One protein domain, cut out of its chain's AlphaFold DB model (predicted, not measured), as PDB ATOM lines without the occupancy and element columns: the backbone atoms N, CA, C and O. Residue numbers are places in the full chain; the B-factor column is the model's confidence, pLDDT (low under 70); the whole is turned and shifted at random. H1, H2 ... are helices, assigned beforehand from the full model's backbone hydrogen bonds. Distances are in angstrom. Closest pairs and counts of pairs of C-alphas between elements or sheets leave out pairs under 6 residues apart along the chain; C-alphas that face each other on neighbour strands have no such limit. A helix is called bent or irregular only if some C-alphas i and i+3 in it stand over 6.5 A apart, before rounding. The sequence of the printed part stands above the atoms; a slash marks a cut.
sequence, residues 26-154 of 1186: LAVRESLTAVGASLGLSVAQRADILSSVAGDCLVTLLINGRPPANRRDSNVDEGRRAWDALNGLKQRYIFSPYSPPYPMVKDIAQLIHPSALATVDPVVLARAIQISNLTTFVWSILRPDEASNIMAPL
ATOM      1  N   LEU A  26      54.158 -19.366  18.609       57.62
ATOM      2  CA  LEU A  26      52.813 -18.824  18.744       57.62
ATOM      3  C   LEU A  26      51.916 -19.491  17.702       57.62
ATOM      4  O   LEU A  26      52.281 -19.578  16.532       57.62
ATOM      5  N   ALA A  27      50.749 -19.975  18.134       64.62
ATOM      6  CA  ALA A  27      49.765 -20.542  17.224       64.62
ATOM      7  C   ALA A  27      49.330 -19.439  16.250       64.62
ATOM      8  O   ALA A  27      48.586 -18.529  16.629       64.62
ATOM      9  N   VAL A  28      49.872 -19.486  15.027       72.69
ATOM     10  CA  VAL A  28      49.706 -18.422  14.035       72.69
ATOM     11  C   VAL A  28      48.220 -18.246  13.774       72.69
ATOM     12  O   VAL A  28      47.516 -19.187  13.406       72.69
ATOM     13  N   ARG A  29      47.729 -17.031  14.023       77.81
ATOM     14  CA  ARG A  29      46.307 -16.707  13.907       77.81
ATOM     15  C   ARG A  29      45.862 -16.959  12.470       77.81
ATOM     16  O   ARG A  29      46.603 -16.655  11.546       77.81
ATOM     17  N   GLU A  30      44.631 -17.418  12.263       80.75
ATOM     18  CA  GLU A  30      44.089 -17.668  10.914       80.75
ATOM     19  C   GLU A  30      44.143 -16.429   9.995       80.75
ATOM     20  O   GLU A  30      44.230 -16.557   8.779       80.75
ATOM     21  N   SER A  31      44.148 -15.214  10.558       79.62
ATOM     22  CA  SER A  31      44.336 -13.959   9.813       79.62
ATOM     23  C   SER A  31      45.779 -13.717   9.334       79.62
ATOM     24  O   SER A  31      46.023 -12.796   8.555       79.62
ATOM     25  N   LEU A  32      46.736 -14.529   9.778       81.12
ATOM     26  CA  LEU A  32      48.172 -14.449   9.490       81.12
ATOM     27  C   LEU A  32      48.696 -15.689   8.738       81.12
ATOM     28  O   LEU A  32      49.885 -15.764   8.429       81.12
ATOM     29  N   THR A  33      47.826 -16.652   8.414       82.81
ATOM     30  CA  THR A  33      48.146 -17.777   7.524       82.81
ATOM     31  C   THR A  33      47.792 -17.449   6.069       82.81
ATOM     32  O   THR A  33      46.939 -16.603   5.788       82.81
ATOM     33  N   ALA A  34      48.447 -18.132   5.123       67.75
ATOM     34  CA  ALA A  34      48.176 -17.961   3.693       67.75
ATOM     35  C   ALA A  34      46.770 -18.468   3.323       67.75
ATOM     36  O   ALA A  34      46.070 -17.864   2.516       67.75
ATOM     37  N   VAL A  35      46.322 -19.542   3.981       64.31
ATOM     38  CA  VAL A  35      45.003 -20.171   3.794       64.31
ATOM     39  C   VAL A  35      43.983 -19.583   4.786       64.31
ATOM     40  O   VAL A  35      43.284 -20.309   5.492       64.31
ATOM     41  N   GLY A  36      43.932 -18.249   4.883       57.50
ATOM     42  CA  GLY A  36      43.093 -17.491   5.824       57.50
ATOM     43  C   GLY A  36      41.594 -17.549   5.497       57.50
ATOM     44  O   GLY A  36      40.988 -16.560   5.076       57.50
ATOM     45  N   ALA A  37      40.993 -18.726   5.683       50.75
ATOM     46  CA  ALA A  37      39.687 -19.120   5.145       50.75
ATOM     47  C   ALA A  37      38.472 -18.319   5.660       50.75
ATOM     48  O   ALA A  37      37.376 -18.458   5.120       50.75
ATOM     49  N   SER A  38      38.634 -17.480   6.686       54.25
ATOM     50  CA  SER A  38      37.542 -16.721   7.311       54.25
ATOM     51  C   SER A  38      37.163 -15.419   6.591       54.25
ATOM     52  O   SER A  38      36.081 -14.892   6.849       54.25
ATOM     53  N   LEU A  39      38.015 -14.899   5.695       64.31
ATOM     54  CA  LEU A  39      37.762 -13.652   4.946       64.31
ATOM     55  C   LEU A  39      38.151 -13.686   3.458       64.31
ATOM     56  O   LEU A  39      37.758 -12.780   2.730       64.31
ATOM     57  N   GLY A  40      38.924 -14.675   2.991       85.19
ATOM     58  CA  GLY A  40      39.309 -14.794   1.572       85.19
ATOM     59  C   GLY A  40      40.297 -13.735   1.054       85.19
ATOM     60  O   GLY A  40      40.610 -13.731  -0.131       85.19
ATOM     61  N   LEU A  41      40.798 -12.857   1.927       90.31
ATOM     62  CA  LEU A  41      41.821 -11.853   1.612       90.31
ATOM     63  C   LEU A  41      43.237 -12.418   1.817       90.31
ATOM     64  O   LEU A  41      43.443 -13.272   2.687       90.31
ATOM     65  N   SER A  42      44.235 -11.885   1.113       91.38
ATOM     66  CA  SER A  42      45.656 -12.116   1.423       91.38
ATOM     67  C   SER A  42      46.135 -11.258   2.608       91.38
ATOM     68  O   SER A  42      45.440 -10.338   3.052       91.38
ATOM     69  N   VAL A  43      47.330 -11.540   3.144       90.88
ATOM     70  CA  VAL A  43      47.941 -10.682   4.181       90.88
ATOM     71  C   VAL A  43      48.335  -9.315   3.598       90.88
ATOM     72  O   VAL A  43      48.097  -8.305   4.252       90.88
ATOM     73  N   ALA A  44      48.811  -9.254   2.347       92.00
ATOM     74  CA  ALA A  44      49.086  -7.993   1.649       92.00
ATOM     75  C   ALA A  44      47.819  -7.131   1.476       92.00
ATOM     76  O   ALA A  44      47.828  -5.952   1.811       92.00
ATOM     77  N   GLN A  45      46.688  -7.726   1.074       94.06
ATOM     78  CA  GLN A  45      45.397  -7.024   1.010       94.06
ATOM     79  C   GLN A  45      44.929  -6.544   2.394       94.06
ATOM     80  O   GLN A  45      44.365  -5.460   2.521       94.06
ATOM     81  N   ARG A  46      45.176  -7.323   3.458       93.88
ATOM     82  CA  ARG A  46      44.911  -6.878   4.837       93.88
ATOM     83  C   ARG A  46      45.810  -5.713   5.263       93.88
ATOM     84  O   ARG A  46      45.335  -4.869   6.018       93.88
ATOM     85  N   ALA A  47      47.057  -5.660   4.794       94.94
ATOM     86  CA  ALA A  47      47.991  -4.570   5.065       94.94
ATOM     87  C   ALA A  47      47.599  -3.288   4.319       94.94
ATOM     88  O   ALA A  47      47.487  -2.246   4.958       94.94
ATOM     89  N   ASP A  48      47.271  -3.372   3.028       95.19
ATOM     90  CA  ASP A  48      46.758  -2.236   2.252       95.19
ATOM     91  C   ASP A  48      45.486  -1.642   2.890       95.19
ATOM     92  O   ASP A  48      45.470  -0.465   3.260       95.19
ATOM     93  N   ILE A  49      44.469  -2.473   3.165       95.62
ATOM     94  CA  ILE A  49      43.229  -2.038   3.836       95.62
ATOM     95  C   ILE A  49      43.522  -1.413   5.211       95.62
ATOM     96  O   ILE A  49      42.908  -0.403   5.560       95.62
ATOM     97  N   LEU A  50      44.454  -1.977   5.993       96.12
ATOM     98  CA  LEU A  50      44.853  -1.398   7.279       96.12
ATOM     99  C   LEU A  50      45.541  -0.039   7.096       96.12
ATOM    100  O   LEU A  50      45.179   0.896   7.804       96.12
ATOM    101  N   SER A  51      46.470   0.091   6.145       96.12
ATOM    102  CA  SER A  51      47.155   1.354   5.841       96.12
ATOM    103  C   SER A  51      46.165   2.442   5.412       96.12
ATOM    104  O   SER A  51      46.270   3.595   5.828       96.12
ATOM    105  N   SER A  52      45.143   2.046   4.650       96.19
ATOM    106  CA  SER A  52      44.108   2.929   4.136       96.19
ATOM    107  C   SER A  52      43.212   3.447   5.266       96.19
ATOM    108  O   SER A  52      43.124   4.656   5.476       96.19
ATOM    109  N   VAL A  53      42.642   2.547   6.077       96.94
ATOM    110  CA  VAL A  53      41.789   2.918   7.223       96.94
ATOM    111  C   VAL A  53      42.579   3.649   8.316       96.94
ATOM    112  O   VAL A  53      42.038   4.543   8.964       96.94
ATOM    113  N   ALA A  54      43.860   3.321   8.510       97.44
ATOM    114  CA  ALA A  54      44.743   4.074   9.395       97.44
ATOM    115  C   ALA A  54      44.975   5.500   8.878       97.44
ATOM    116  O   ALA A  54      44.839   6.437   9.654       97.44
ATOM    117  N   GLY A  55      45.219   5.687   7.577       97.00
ATOM    118  CA  GLY A  55      45.340   7.014   6.971       97.00
ATOM    119  C   GLY A  55      44.073   7.865   7.098       97.00
ATOM    120  O   GLY A  55      44.166   9.035   7.459       97.00
ATOM    121  N   ASP A  56      42.888   7.289   6.874       96.50
ATOM    122  CA  ASP A  56      41.616   8.003   7.083       96.50
ATOM    123  C   ASP A  56      41.390   8.347   8.565       96.50
ATOM    124  O   ASP A  56      40.949   9.449   8.898       96.50
ATOM    125  N   CYS A  57      41.741   7.433   9.476       97.75
ATOM    126  CA  CYS A  57      41.686   7.680  10.913       97.75
ATOM    127  C   CYS A  57      42.679   8.770  11.348       97.75
ATOM    128  O   CYS A  57      42.314   9.616  12.156       97.75
ATOM    129  N   LEU A  58      43.900   8.790  10.808       97.69
ATOM    130  CA  LEU A  58      44.919   9.801  11.099       97.69
ATOM    131  C   LEU A  58      44.440  11.197  10.695       97.69
ATOM    132  O   LEU A  58      44.453  12.100  11.526       97.69
ATOM    133  N   VAL A  59      43.925  11.356   9.471       96.38
ATOM    134  CA  VAL A  59      43.320  12.622   9.014       96.38
ATOM    135  C   VAL A  59      42.141  13.018   9.913       96.38
ATOM    136  O   VAL A  59      42.065  14.156  10.368       96.38
ATOM    137  N   THR A  60      41.271  12.065  10.270       96.38
ATOM    138  CA  THR A  60      40.145  12.318  11.191       96.38
ATOM    139  C   THR A  60      40.611  12.753  12.587       96.38
ATOM    140  O   THR A  60      39.928  13.545  13.231       96.38
ATOM    141  N   LEU A  61      41.764  12.279  13.074       96.75
ATOM    142  CA  LEU A  61      42.320  12.685  14.369       96.75
ATOM    143  C   LEU A  61      43.040  14.038  14.322       96.75
ATOM    144  O   LEU A  61      42.918  14.810  15.270       96.75
ATOM    145  N   LEU A  62      43.740  14.353  13.232       95.88
ATOM    146  CA  LEU A  62      44.419  15.644  13.062       95.88
ATOM    147  C   LEU A  62      43.437  16.819  12.892       95.88
ATOM    148  O   LEU A  62      43.805  17.953  13.187       95.88
ATOM    149  N   ILE A  63      42.196  16.541  12.466       93.88
ATOM    150  CA  ILE A  63      41.109  17.527  12.331       93.88
ATOM    151  C   ILE A  63      40.138  17.449  13.531       93.88
ATOM    152  O   ILE A  63      40.000  18.404  14.290       93.88
ATOM    153  N   ASN A  64      39.506  16.289  13.759       92.88
ATOM    154  CA  ASN A  64      38.403  16.084  14.719       92.88
ATOM    155  C   ASN A  64      38.792  15.204  15.933       92.88
ATOM    156  O   ASN A  64      37.933  14.593  16.578       92.88
ATOM    157  N   GLY A  65      40.087  15.079  16.247       88.69
ATOM    158  CA  GLY A  65      40.575  14.156  17.279       88.69
ATOM    159  C   GLY A  65      40.472  14.646  18.725       88.69
ATOM    160  O   GLY A  65      40.337  13.812  19.632       88.69
ATOM    161  N   ARG A  66      40.485  15.967  18.963       91.19
ATOM    162  CA  ARG A  66      40.353  16.546  20.315       91.19
ATOM    163  C   ARG A  66      39.049  16.071  20.988       91.19
ATOM    164  O   ARG A  66      38.041  15.887  20.304       91.19
ATOM    165  N   PRO A  67      39.029  15.834  22.312       86.38
ATOM    166  CA  PRO A  67      37.801  15.460  23.008       86.38
ATOM    167  C   PRO A  67      36.785  16.620  22.978       86.38
ATOM    168  O   PRO A  67      37.154  17.754  23.285       86.38
ATOM    169  N   PRO A  68      35.499  16.377  22.651       85.75
ATOM    170  CA  PRO A  68      34.502  17.444  22.598       85.75
ATOM    171  C   PRO A  68      34.244  18.018  23.997       85.75
ATOM    172  O   PRO A  68      33.839  17.291  24.910       85.75
ATOM    173  N   ALA A  69      34.424  19.335  24.153       83.06
ATOM    174  CA  ALA A  69      34.259  20.039  25.430       83.06
ATOM    175  C   ALA A  69      32.885  19.772  26.080       83.06
ATOM    176  O   ALA A  69      32.777  19.538  27.287       83.06
ATOM    177  N   ASN A  70      31.827  19.714  25.265       81.50
ATOM    178  CA  ASN A  70      30.488  19.341  25.701       81.50
ATOM    179  C   ASN A  70      30.247  17.829  25.576       81.50
ATOM    180  O   ASN A  70      29.873  17.308  24.526       81.50
ATOM    181  N   ARG A  71      30.299  17.112  26.708       71.75
ATOM    182  CA  ARG A  71      29.940  15.675  26.792       71.75
ATOM    183  C   ARG A  71      28.517  15.323  26.315       71.75
ATOM    184  O   ARG A  71      28.215  14.137  26.157       71.75
ATOM    185  N   ARG A  72      27.630  16.304  26.110       74.25
ATOM    186  CA  ARG A  72      26.278  16.085  25.562       74.25
ATOM    187  C   ARG A  72      26.291  15.766  24.065       74.25
ATOM    188  O   ARG A  72      25.428  15.017  23.621       74.25
ATOM    189  N   ASP A  73      27.313  16.220  23.347       68.56
ATOM    190  CA  ASP A  73      27.451  16.039  21.897       68.56
ATOM    191  C   ASP A  73      28.230  14.755  21.539       68.56
ATOM    192  O   ASP A  73      28.494  14.460  20.377       68.56
ATOM    193  N   SER A  74      28.519  13.919  22.548       60.81
ATOM    194  CA  SER A  74      29.264  12.646  22.462       60.81
ATOM    195  C   SER A  74      28.702  11.603  21.485       60.81
ATOM    196  O   SER A  74      29.394  10.643  21.154       60.81
ATOM    197  N   ASN A  75      27.484  11.791  20.970       61.50
ATOM    198  CA  ASN A  75      26.944  10.988  19.869       61.50
ATOM    199  C   ASN A  75      27.691  11.214  18.537       61.50
ATOM    200  O   ASN A  75      27.572  10.384  17.636       61.50
ATOM    201  N   VAL A  76      28.438  12.319  18.408       76.50
ATOM    202  CA  VAL A  76      29.148  12.724  17.182       76.50
ATOM    203  C   VAL A  76      30.671  12.779  17.388       76.50
ATOM    204  O   VAL A  76      31.380  13.420  16.628       76.50
ATOM    205  N   ASP A  77      31.224  12.052  18.361       90.62
ATOM    206  CA  ASP A  77      32.680  11.965  18.542       90.62
ATOM    207  C   ASP A  77      33.331  11.187  17.374       90.62
ATOM    208  O   ASP A  77      33.272   9.956  17.314       90.62
ATOM    209  N   GLU A  78      33.842  11.899  16.366       92.56
ATOM    210  CA  GLU A  78      34.373  11.320  15.121       92.56
ATOM    211  C   GLU A  78      35.735  10.675  15.309       92.56
ATOM    212  O   GLU A  78      35.876   9.495  14.986       92.56
ATOM    213  N   GLY A  79      36.693  11.387  15.912       93.56
ATOM    214  CA  GLY A  79      38.012  10.835  16.212       93.56
ATOM    215  C   GLY A  79      37.925   9.528  17.002       93.56
ATOM    216  O   GLY A  79      38.576   8.543  16.658       93.56
ATOM    217  N   ARG A  80      37.034   9.463  17.999       94.62
ATOM    218  CA  ARG A  80      36.798   8.250  18.792       94.62
ATOM    219  C   ARG A  80      36.157   7.110  18.000       94.62
ATOM    220  O   ARG A  80      36.518   5.956  18.208       94.62
ATOM    221  N   ARG A  81      35.219   7.406  17.091       94.75
ATOM    222  CA  ARG A  81      34.582   6.392  16.227       94.75
ATOM    223  C   ARG A  81      35.549   5.854  15.168       94.75
ATOM    224  O   ARG A  81      35.553   4.648  14.930       94.75
ATOM    225  N   ALA A  82      36.379   6.717  14.582       96.12
ATOM    226  CA  ALA A  82      37.454   6.322  13.676       96.12
ATOM    227  C   ALA A  82      38.492   5.451  14.402       96.12
ATOM    228  O   ALA A  82      38.837   4.372  13.918       96.12
ATOM    229  N   TRP A  83      38.897   5.851  15.613       96.75
ATOM    230  CA  TRP A  83      39.806   5.069  16.447       96.75
ATOM    231  C   TRP A  83      39.240   3.696  16.835       96.75
ATOM    232  O   TRP A  83      39.912   2.685  16.638       96.75
ATOM    233  N   ASP A  84      38.004   3.622  17.346       95.31
ATOM    234  CA  ASP A  84      37.373   2.346  17.721       95.31
ATOM    235  C   ASP A  84      37.258   1.400  16.499       95.31
ATOM    236  O   ASP A  84      37.434   0.182  16.634       95.31
ATOM    237  N   ALA A  85      37.044   1.944  15.292       95.81
ATOM    238  CA  ALA A  85      37.048   1.184  14.041       95.81
ATOM    239  C   ALA A  85      38.453   0.684  13.650       95.81
ATOM    240  O   ALA A  85      38.619  -0.515  13.409       95.81
ATOM    241  N   LEU A  86      39.470   1.555  13.641       96.31
ATOM    242  CA  LEU A  86      40.863   1.187  13.349       96.31
ATOM    243  C   LEU A  86      41.401   0.167  14.360       96.31
ATOM    244  O   LEU A  86      42.002  -0.835  13.978       96.31
ATOM    245  N   ASN A  87      41.165   0.384  15.652       95.00
ATOM    246  CA  ASN A  87      41.617  -0.510  16.710       95.00
ATOM    247  C   ASN A  87      40.931  -1.888  16.615       95.00
ATOM    248  O   ASN A  87      41.578  -2.923  16.786       95.00
ATOM    249  N   GLY A  88      39.643  -1.917  16.253       93.88
ATOM    250  CA  GLY A  88      38.926  -3.152  15.934       93.88
ATOM    251  C   GLY A  88      39.441  -3.859  14.673       93.88
ATOM    252  O   GLY A  88      39.462  -5.090  14.637       93.88
ATOM    253  N   LEU A  89      39.876  -3.111  13.654       94.50
ATOM    254  CA  LEU A  89      40.452  -3.643  12.416       94.50
ATOM    255  C   LEU A  89      41.853  -4.224  12.650       94.50
ATOM    256  O   LEU A  89      42.091  -5.392  12.334       94.50
ATOM    257  N   LYS A  90      42.759  -3.449  13.264       93.94
ATOM    258  CA  LYS A  90      44.164  -3.831  13.467       93.94
ATOM    259  C   LYS A  90      44.289  -5.124  14.275       93.94
ATOM    260  O   LYS A  90      45.005  -6.027  13.852       93.94
ATOM    261  N   GLN A  91      43.485  -5.275  15.337       91.19
ATOM    262  CA  GLN A  91      43.415  -6.494  16.159       91.19
ATOM    263  C   GLN A  91      42.817  -7.717  15.439       91.19
ATOM    264  O   GLN A  91      43.038  -8.852  15.871       91.19
ATOM    265  N   ARG A  92      42.028  -7.529  14.372       90.50
ATOM    266  CA  ARG A  92      41.443  -8.628  13.576       90.50
ATOM    267  C   ARG A  92      42.340  -9.068  12.429       90.50
ATOM    268  O   ARG A  92      42.309 -10.241  12.075       90.50
ATOM    269  N   TYR A  93      43.065  -8.133  11.821       90.44
ATOM    270  CA  TYR A  93      43.785  -8.370  10.574       90.44
ATOM    271  C   TYR A  93      45.236  -8.780  10.822       90.44
ATOM    272  O   TYR A  93      45.603  -9.901  10.475       90.44
ATOM    273  N   ILE A  94      46.036  -7.901  11.439       91.12
ATOM    274  CA  ILE A  94      47.497  -8.058  11.516       91.12
ATOM    275  C   ILE A  94      47.982  -8.162  12.965       91.12
ATOM    276  O   ILE A  94      48.644  -9.131  13.330       91.12
ATOM    277  N   PHE A  95      47.628  -7.210  13.827       92.19
ATOM    278  CA  PHE A  95      48.171  -7.151  15.184       92.19
ATOM    279  C   PHE A  95      47.485  -8.148  16.112       92.19
ATOM    280  O   PHE A  95      46.267  -8.348  16.067       92.19
ATOM    281  N   SER A  96      48.272  -8.765  16.989       87.12
ATOM    282  CA  SER A  96      47.753  -9.563  18.096       87.12
ATOM    283  C   SER A  96      47.000  -8.652  19.080       87.12
ATOM    284  O   SER A  96      47.413  -7.510  19.277       87.12
ATOM    285  N   PRO A  97      45.953  -9.130  19.780       83.38
ATOM    286  CA  PRO A  97      45.382  -8.415  20.928       83.38
ATOM    287  C   PRO A  97      46.389  -8.170  22.068       83.38
ATOM    288  O   PRO A  97      46.089  -7.412  22.984       83.38
ATOM    289  N   TYR A  98      47.552  -8.829  22.005       83.31
ATOM    290  CA  TYR A  98      48.683  -8.707  22.928       83.31
ATOM    291  C   TYR A  98      49.937  -8.107  22.266       83.31
ATOM    292  O   TYR A  98      51.013  -8.168  22.850       83.31
ATOM    293  N   SER A  99      49.842  -7.580  21.036       87.25
ATOM    294  CA  SER A  99      50.941  -6.791  20.463       87.25
ATOM    295  C   SER A  99      51.166  -5.541  21.330       87.25
ATOM    296  O   SER A  99      50.184  -4.999  21.850       87.25
ATOM    297  N   PRO A 100      52.415  -5.056  21.481       90.38
ATOM    298  CA  PRO A 100      52.669  -3.779  22.145       90.38
ATOM    299  C   PRO A 100      51.931  -2.638  21.414       90.38
ATOM    300  O   PRO A 100      51.546  -2.814  20.256       90.38
ATOM    301  N   PRO A 101      51.739  -1.457  22.037       90.81
ATOM    302  CA  PRO A 101      51.056  -0.334  21.386       90.81
ATOM    303  C   PRO A 101      51.694   0.078  20.049       90.81
ATOM    304  O   PRO A 101      50.973   0.419  19.113       90.81
ATOM    305  N   TYR A 102      53.025  -0.035  19.959       94.25
ATOM    306  CA  TYR A 102      53.850   0.287  18.792       94.25
ATOM    307  C   TYR A 102      54.682  -0.947  18.386       94.25
ATOM    308  O   TYR A 102      55.835  -1.061  18.807       94.25
ATOM    309  N   PRO A 103      54.109  -1.917  17.647       93.69
ATOM    310  CA  PRO A 103      54.852  -3.076  17.160       93.69
ATOM    311  C   PRO A 103      55.812  -2.681  16.031       93.69
ATOM    312  O   PRO A 103      55.478  -1.848  15.183       93.69
ATOM    313  N   MET A 104      56.984  -3.312  15.996       92.25
ATOM    314  CA  MET A 104      57.963  -3.165  14.918       92.25
ATOM    315  C   MET A 104      57.616  -4.089  13.740       92.25
ATOM    316  O   MET A 104      56.930  -5.103  13.894       92.25
ATOM    317  N   VAL A 105      58.148  -3.789  12.550       92.94
ATOM    318  CA  VAL A 105      57.988  -4.657  11.365       92.94
ATOM    319  C   VAL A 105      58.596  -6.046  11.609       92.94
ATOM    320  O   VAL A 105      57.973  -7.049  11.262       92.94
ATOM    321  N   LYS A 106      59.754  -6.101  12.290       91.44
ATOM    322  CA  LYS A 106      60.431  -7.335  12.730       91.44
ATOM    323  C   LYS A 106      59.478  -8.212  13.578       91.44
ATOM    324  O   LYS A 106      59.276  -9.379  13.245       91.44
ATOM    325  N   ASP A 107      58.805  -7.638  14.583       90.50
ATOM    326  CA  ASP A 107      57.844  -8.339  15.458       90.50
ATOM    327  C   ASP A 107      56.669  -8.946  14.675       90.50
ATOM    328  O   ASP A 107      56.261 -10.082  14.911       90.50
ATOM    329  N   ILE A 108      56.094  -8.180  13.741       92.88
ATOM    330  CA  ILE A 108      54.922  -8.614  12.972       92.88
ATOM    331  C   ILE A 108      55.300  -9.668  11.928       92.88
ATOM    332  O   ILE A 108      54.545 -10.622  11.744       92.88
ATOM    333  N   ALA A 109      56.469  -9.555  11.292       92.19
ATOM    334  CA  ALA A 109      56.970 -10.562  10.357       92.19
ATOM    335  C   ALA A 109      57.120 -11.941  11.027       92.19
ATOM    336  O   ALA A 109      56.694 -12.943  10.457       92.19
ATOM    337  N   GLN A 110      57.615 -11.990  12.272       90.94
ATOM    338  CA  GLN A 110      57.721 -13.225  13.066       90.94
ATOM    339  C   GLN A 110      56.360 -13.850  13.439       90.94
ATOM    340  O   GLN A 110      56.290 -15.042  13.741       90.94
ATOM    341  N   LEU A 111      55.271 -13.072  13.423       89.31
ATOM    342  CA  LEU A 111      53.907 -13.551  13.687       89.31
ATOM    343  C   LEU A 111      53.174 -14.038  12.426       89.31
ATOM    344  O   LEU A 111      52.134 -14.691  12.546       89.31
ATOM    345  N   ILE A 112      53.675 -13.717  11.230       89.62
ATOM    346  CA  ILE A 112      53.099 -14.139   9.948       89.62
ATOM    347  C   ILE A 112      53.596 -15.552   9.607       89.62
ATOM    348  O   ILE A 112      54.756 -15.894   9.816       89.62
ATOM    349  N   HIS A 113      52.720 -16.408   9.066       90.12
ATOM    350  CA  HIS A 113      53.137 -17.742   8.628       90.12
ATOM    351  C   HIS A 113      54.179 -17.629   7.496       90.12
ATOM    352  O   HIS A 113      53.919 -16.873   6.561       90.12
ATOM    353  N   PRO A 114      55.287 -18.396   7.474       90.19
ATOM    354  CA  PRO A 114      56.336 -18.229   6.460       90.19
ATOM    355  C   PRO A 114      55.838 -18.270   5.004       90.19
ATOM    356  O   PRO A 114      56.231 -17.438   4.193       90.19
ATOM    357  N   SER A 115      54.888 -19.159   4.680       88.88
ATOM    358  CA  SER A 115      54.282 -19.213   3.335       88.88
ATOM    359  C   SER A 115      53.327 -18.057   3.008       88.88
ATOM    360  O   SER A 115      52.988 -17.869   1.846       88.88
ATOM    361  N   ALA A 116      52.876 -17.293   4.006       87.94
ATOM    362  CA  ALA A 116      52.188 -16.023   3.792       87.94
ATOM    363  C   ALA A 116      53.200 -14.880   3.657       87.94
ATOM    364  O   ALA A 116      53.040 -14.051   2.767       87.94
ATOM    365  N   LEU A 117      54.252 -14.866   4.483       90.12
ATOM    366  CA  LEU A 117      55.309 -13.852   4.456       90.12
ATOM    367  C   LEU A 117      55.993 -13.790   3.080       90.12
ATOM    368  O   LEU A 117      56.144 -12.708   2.533       90.12
ATOM    369  N   ALA A 118      56.255 -14.945   2.460       89.50
ATOM    370  CA  ALA A 118      56.770 -15.052   1.087       89.50
ATOM    371  C   ALA A 118      55.831 -14.497  -0.016       89.50
ATOM    372  O   ALA A 118      56.218 -14.443  -1.178       89.50
ATOM    373  N   THR A 119      54.598 -14.103   0.325       88.81
ATOM    374  CA  THR A 119      53.617 -13.467  -0.583       88.81
ATOM    375  C   THR A 119      53.251 -12.038  -0.167       88.81
ATOM    376  O   THR A 119      52.343 -11.433  -0.738       88.81
ATOM    377  N   VAL A 120      53.908 -11.506   0.867       92.06
ATOM    378  CA  VAL A 120      53.672 -10.162   1.394       92.06
ATOM    379  C   VAL A 120      54.814  -9.266   0.960       92.06
ATOM    380  O   VAL A 120      55.954  -9.477   1.355       92.06
ATOM    381  N   ASP A 121      54.477  -8.231   0.197       94.00
ATOM    382  CA  ASP A 121      55.377  -7.110  -0.044       94.00
ATOM    383  C   ASP A 121      55.780  -6.479   1.312       94.00
ATOM    384  O   ASP A 121      54.900  -6.003   2.053       94.00
ATOM    385  N   PRO A 122      57.080  -6.485   1.673       93.50
ATOM    386  CA  PRO A 122      57.547  -5.927   2.934       93.50
ATOM    387  C   PRO A 122      57.330  -4.412   3.013       93.50
ATOM    388  O   PRO A 122      57.127  -3.908   4.116       93.50
ATOM    389  N   VAL A 123      57.299  -3.691   1.886       93.69
ATOM    390  CA  VAL A 123      57.060  -2.241   1.828       93.69
ATOM    391  C   VAL A 123      55.608  -1.928   2.186       93.69
ATOM    392  O   VAL A 123      55.347  -1.075   3.035       93.69
ATOM    393  N   VAL A 124      54.644  -2.667   1.623       93.75
ATOM    394  CA  VAL A 124      53.215  -2.521   1.968       93.75
ATOM    395  C   VAL A 124      52.962  -2.874   3.438       93.75
ATOM    396  O   VAL A 124      52.209  -2.168   4.118       93.75
ATOM    397  N   LEU A 125      53.612  -3.919   3.965       95.19
ATOM    398  CA  LEU A 125      53.514  -4.269   5.385       95.19
ATOM    399  C   LEU A 125      54.146  -3.196   6.289       95.19
ATOM    400  O   LEU A 125      53.518  -2.786   7.266       95.19
ATOM    401  N   ALA A 126      55.350  -2.719   5.960       94.81
ATOM    402  CA  ALA A 126      56.043  -1.676   6.711       94.81
ATOM    403  C   ALA A 126      55.229  -0.378   6.745       94.81
ATOM    404  O   ALA A 126      54.954   0.129   7.834       94.81
ATOM    405  N   ARG A 127      54.730   0.086   5.590       94.50
ATOM    406  CA  ARG A 127      53.856   1.266   5.483       94.50
ATOM    407  C   ARG A 127      52.609   1.126   6.350       94.50
ATOM    408  O   ARG A 127      52.267   2.056   7.078       94.50
ATOM    409  N   ALA A 128      51.934  -0.027   6.300       96.12
ATOM    410  CA  ALA A 128      50.735  -0.296   7.097       96.12
ATOM    411  C   ALA A 128      51.005  -0.260   8.613       96.12
ATOM    412  O   ALA A 128      50.159   0.205   9.381       96.12
ATOM    413  N   ILE A 129      52.186  -0.715   9.039       96.19
ATOM    414  CA  ILE A 129      52.638  -0.658  10.432       96.19
ATOM    415  C   ILE A 129      52.980   0.783  10.824       96.19
ATOM    416  O   ILE A 129      52.411   1.282  11.792       96.19
ATOM    417  N   GLN A 130      53.822   1.477  10.053       95.38
ATOM    418  CA  GLN A 130      54.229   2.868  10.293       95.38
ATOM    419  C   GLN A 130      53.018   3.795  10.456       95.38
ATOM    420  O   GLN A 130      52.877   4.453  11.485       95.38
ATOM    421  N   ILE A 131      52.084   3.791   9.498       96.56
ATOM    422  CA  ILE A 131      50.915   4.676   9.560       96.56
ATOM    423  C   ILE A 131      49.945   4.290  10.689       96.56
ATOM    424  O   ILE A 131      49.377   5.168  11.342       96.56
ATOM    425  N   SER A 132      49.792   2.995  11.004       97.31
ATOM    426  CA  SER A 132      49.000   2.575  12.167       97.31
ATOM    427  C   SER A 132      49.683   2.913  13.499       97.31
ATOM    428  O   SER A 132      48.971   3.126  14.486       97.31
ATOM    429  N   ASN A 133      51.015   2.974  13.548       97.12
ATOM    430  CA  ASN A 133      51.778   3.400  14.719       97.12
ATOM    431  C   ASN A 133      51.651   4.918  14.906       97.12
ATOM    432  O   ASN A 133      51.272   5.342  15.993       97.12
ATOM    433  N   LEU A 134      51.818   5.717  13.845       97.75
ATOM    434  CA  LEU A 134      51.615   7.173  13.871       97.75
ATOM    435  C   LEU A 134      50.185   7.540  14.299       97.75
ATOM    436  O   LEU A 134      49.985   8.381  15.172       97.75
ATOM    437  N   THR A 135      49.177   6.823  13.795       98.00
ATOM    438  CA  THR A 135      47.782   7.002  14.245       98.00
ATOM    439  C   THR A 135      47.592   6.629  15.724       98.00
ATOM    440  O   THR A 135      46.821   7.266  16.438       98.00
ATOM    441  N   THR A 136      48.310   5.608  16.209       97.56
ATOM    442  CA  THR A 136      48.301   5.198  17.628       97.56
ATOM    443  C   THR A 136      49.000   6.231  18.523       97.56
ATOM    444  O   THR A 136      48.544   6.468  19.642       97.56
ATOM    445  N   PHE A 137      50.049   6.884  18.020       97.88
ATOM    446  CA  PHE A 137      50.801   7.940  18.699       97.88
ATOM    447  C   PHE A 137      49.949   9.207  18.844       97.88
ATOM    448  O   PHE A 137      49.724   9.670  19.962       97.88
ATOM    449  N   VAL A 138      49.359   9.684  17.740       98.12
ATOM    450  CA  VAL A 138      48.432  10.831  17.726       98.12
ATOM    451  C   VAL A 138      47.248  10.603  18.671       98.12
ATOM    452  O   VAL A 138      46.919  11.480  19.468       98.12
ATOM    453  N   TRP A 139      46.643   9.407  18.671       97.75
ATOM    454  CA  TRP A 139      45.582   9.068  19.631       97.75
ATOM    455  C   TRP A 139      46.062   9.077  21.094       97.75
ATOM    456  O   TRP A 139      45.329   9.518  21.984       97.75
ATOM    457  N   SER A 140      47.283   8.604  21.358       97.19
ATOM    458  CA  SER A 140      47.851   8.549  22.712       97.19
ATOM    459  C   SER A 140      48.177   9.928  23.287       97.19
ATOM    460  O   SER A 140      48.044  10.091  24.495       97.19
ATOM    461  N   ILE A 141      48.534  10.916  22.456       97.31
ATOM    462  CA  ILE A 141      48.719  12.317  22.885       97.31
ATOM    463  C   ILE A 141      47.375  13.049  23.001       97.31
ATOM    464  O   ILE A 141      47.110  13.689  24.013       97.31
ATOM    465  N   LEU A 142      46.477  12.914  22.021       96.88
ATOM    466  CA  LEU A 142      45.163  13.572  22.070       96.88
ATOM    467  C   LEU A 142      44.310  13.121  23.266       96.88
ATOM    468  O   LEU A 142      43.518  13.903  23.796       96.88
ATOM    469  N   ARG A 143      44.382  11.831  23.637       96.38
ATOM    470  CA  ARG A 143      43.475  11.212  24.621       96.38
ATOM    471  C   ARG A 143      44.137  10.113  25.470       96.38
ATOM    472  O   ARG A 143      43.613   8.994  25.525       96.38
ATOM    473  N   PRO A 144      45.225  10.389  26.210       96.06
ATOM    474  CA  PRO A 144      45.938   9.380  27.004       96.06
ATOM    475  C   PRO A 144      45.049   8.695  28.057       96.06
ATOM    476  O   PRO A 144      45.167   7.488  28.285       96.06
ATOM    477  N   ASP A 145      44.103   9.428  28.656       95.12
ATOM    478  CA  ASP A 145      43.106   8.884  29.592       95.12
ATOM    479  C   ASP A 145      42.143   7.868  28.939       95.12
ATOM    480  O   ASP A 145      41.655   6.967  29.621       95.12
ATOM    481  N   GLU A 146      41.861   7.966  27.636       94.75
ATOM    482  CA  GLU A 146      41.068   6.959  26.909       94.75
ATOM    483  C   GLU A 146      41.955   5.840  26.357       94.75
ATOM    484  O   GLU A 146      41.660   4.658  26.546       94.75
ATOM    485  N   ALA A 147      43.069   6.204  25.716       94.56
ATOM    486  CA  ALA A 147      44.030   5.289  25.109       94.56
ATOM    487  C   ALA A 147      44.522   4.223  26.102       94.56
ATOM    488  O   ALA A 147      44.477   3.029  25.807       94.56
ATOM    489  N   SER A 148      44.867   4.627  27.327       92.81
ATOM    490  CA  SER A 148      45.330   3.727  28.396       92.81
ATOM    491  C   SER A 148      44.277   2.745  28.927       92.81
ATOM    492  O   SER A 148      44.631   1.721  29.515       92.81
ATOM    493  N   ASN A 149      42.987   2.999  28.690       90.75
ATOM    494  CA  ASN A 149      41.912   2.044  28.982       90.75
ATOM    495  C   ASN A 149      41.673   1.041  27.836       90.75
ATOM    496  O   ASN A 149      41.047   0.006  28.064       90.75
ATOM    497  N   ILE A 150      42.157   1.334  26.623       87.00
ATOM    498  CA  ILE A 150      41.955   0.525  25.408       87.00
ATOM    499  C   ILE A 150      43.199  -0.314  25.071       87.00
ATOM    500  O   ILE A 150      43.065  -1.459  24.644       87.00
ATOM    501  N   MET A 151      44.399   0.243  25.260       81.75
ATOM    502  CA  MET A 151      45.679  -0.356  24.849       81.75
ATOM    503  C   MET A 151      46.361  -1.210  25.924       81.75
ATOM    504  O   MET A 151      47.323  -1.901  25.612       81.75
ATOM    505  N   ALA A 152      45.911  -1.164  27.183       63.81
ATOM    506  CA  ALA A 152      46.565  -1.890  28.271       63.81
ATOM    507  C   ALA A 152      46.222  -3.394  28.242       63.81
ATOM    508  O   ALA A 152      45.133  -3.803  28.656       63.81
ATOM    509  N   PRO A 153      47.193  -4.217  27.818       56.06
ATOM    510  CA  PRO A 153      47.763  -5.196  28.737       56.06
ATOM    511  C   PRO A 153      49.292  -5.042  28.840       56.06
ATOM    512  O   PRO A 153      50.023  -6.021  28.748       56.06
ATOM    513  N   LEU A 154      49.778  -3.811  29.040       57.59
ATOM    514  CA  LEU A 154      51.112  -3.598  29.611       57.59
ATOM    515  C   LEU A 154      51.131  -4.222  31.019       57.59
ATOM    516  O   LEU A 154      50.167  -4.026  31.768       57.59
TER     517      LEU A 154
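This is residues 26 to 154 of the 1186 residues of an uncharacterized protein of Cryptococcus depauperatus CBS 7841 (UniProt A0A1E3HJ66). Three long helices, H1, H3 and H6, make an elongated bundle, up and down, each running against the one before it in the chain. H4, H5 and the unnamed stretch 26 to 42 gather near one end, residues 69 to 75, of which 71 to 75 belong to H2, stick out at the other, and short H7 folds back from the end of H6. The printed part has 129 residues, with seven named helices, H1 to H7 in chain order, and no named strand: all helix. It is compact, with a radius of gyration of the C-alphas of 15.3 A and spans of 50 by 27 by 25 A.

H1, residues 43 to 64, starts at C-alpha 43 (47.941, -10.682, 4.181) and is 30.3 A long. H3 is residues 78 to 93, 22.3 A, and H6 residues 122 to 142, 30.0 A. H2 is residues 71 to 76, H4 105 to 111, H5 114 to 117, and H7 144 to 150, ending at C-alpha 150 (41.955, 0.525, 25.408).

H1 touches H6, C-alphas of Ser 51 and Ala 128 closest at 4.1 A, the same way at a shallow tilt of 27 degrees. H1 touches H3, Leu 61 and Gly 79 closest at 5.0 A between C-alphas, opposite ways at a shallow 16 degrees. The hub, H6, only just touches H4 with residues 125 to 129 alone, C-alphas of Val 105 and Ala 126 closest at 5.9 A. H7 and H6 touch only at the corner, C-alphas of Ser 140 and Ala 147 closest at 5.6 A. H5 is close to H1 but not clearly touching, C-alphas of Val 43 and Ala 116 closest at 6.8 A. H2 and H3 meet only through their link. Every O i to N i+4 pair is within hydrogen-bond range in H1, H4 and H6; H3 has 11 of 12, H7 2 of 3, irregular H2 0 of 2 with 1 of 3 O i to N i+3 pairs, C-alphas 72 and 75 being 7.7 A apart, and H5 is too short for one.

The C-alphas farthest apart, of Asn 70 and Ser 115, are 50.5 A apart. The printed part has no cut, and the H3 to H4 link is long. The pLDDT is under 70 at residues 26 to 27, 34 to 39, 73 to 75 and 152 to 154.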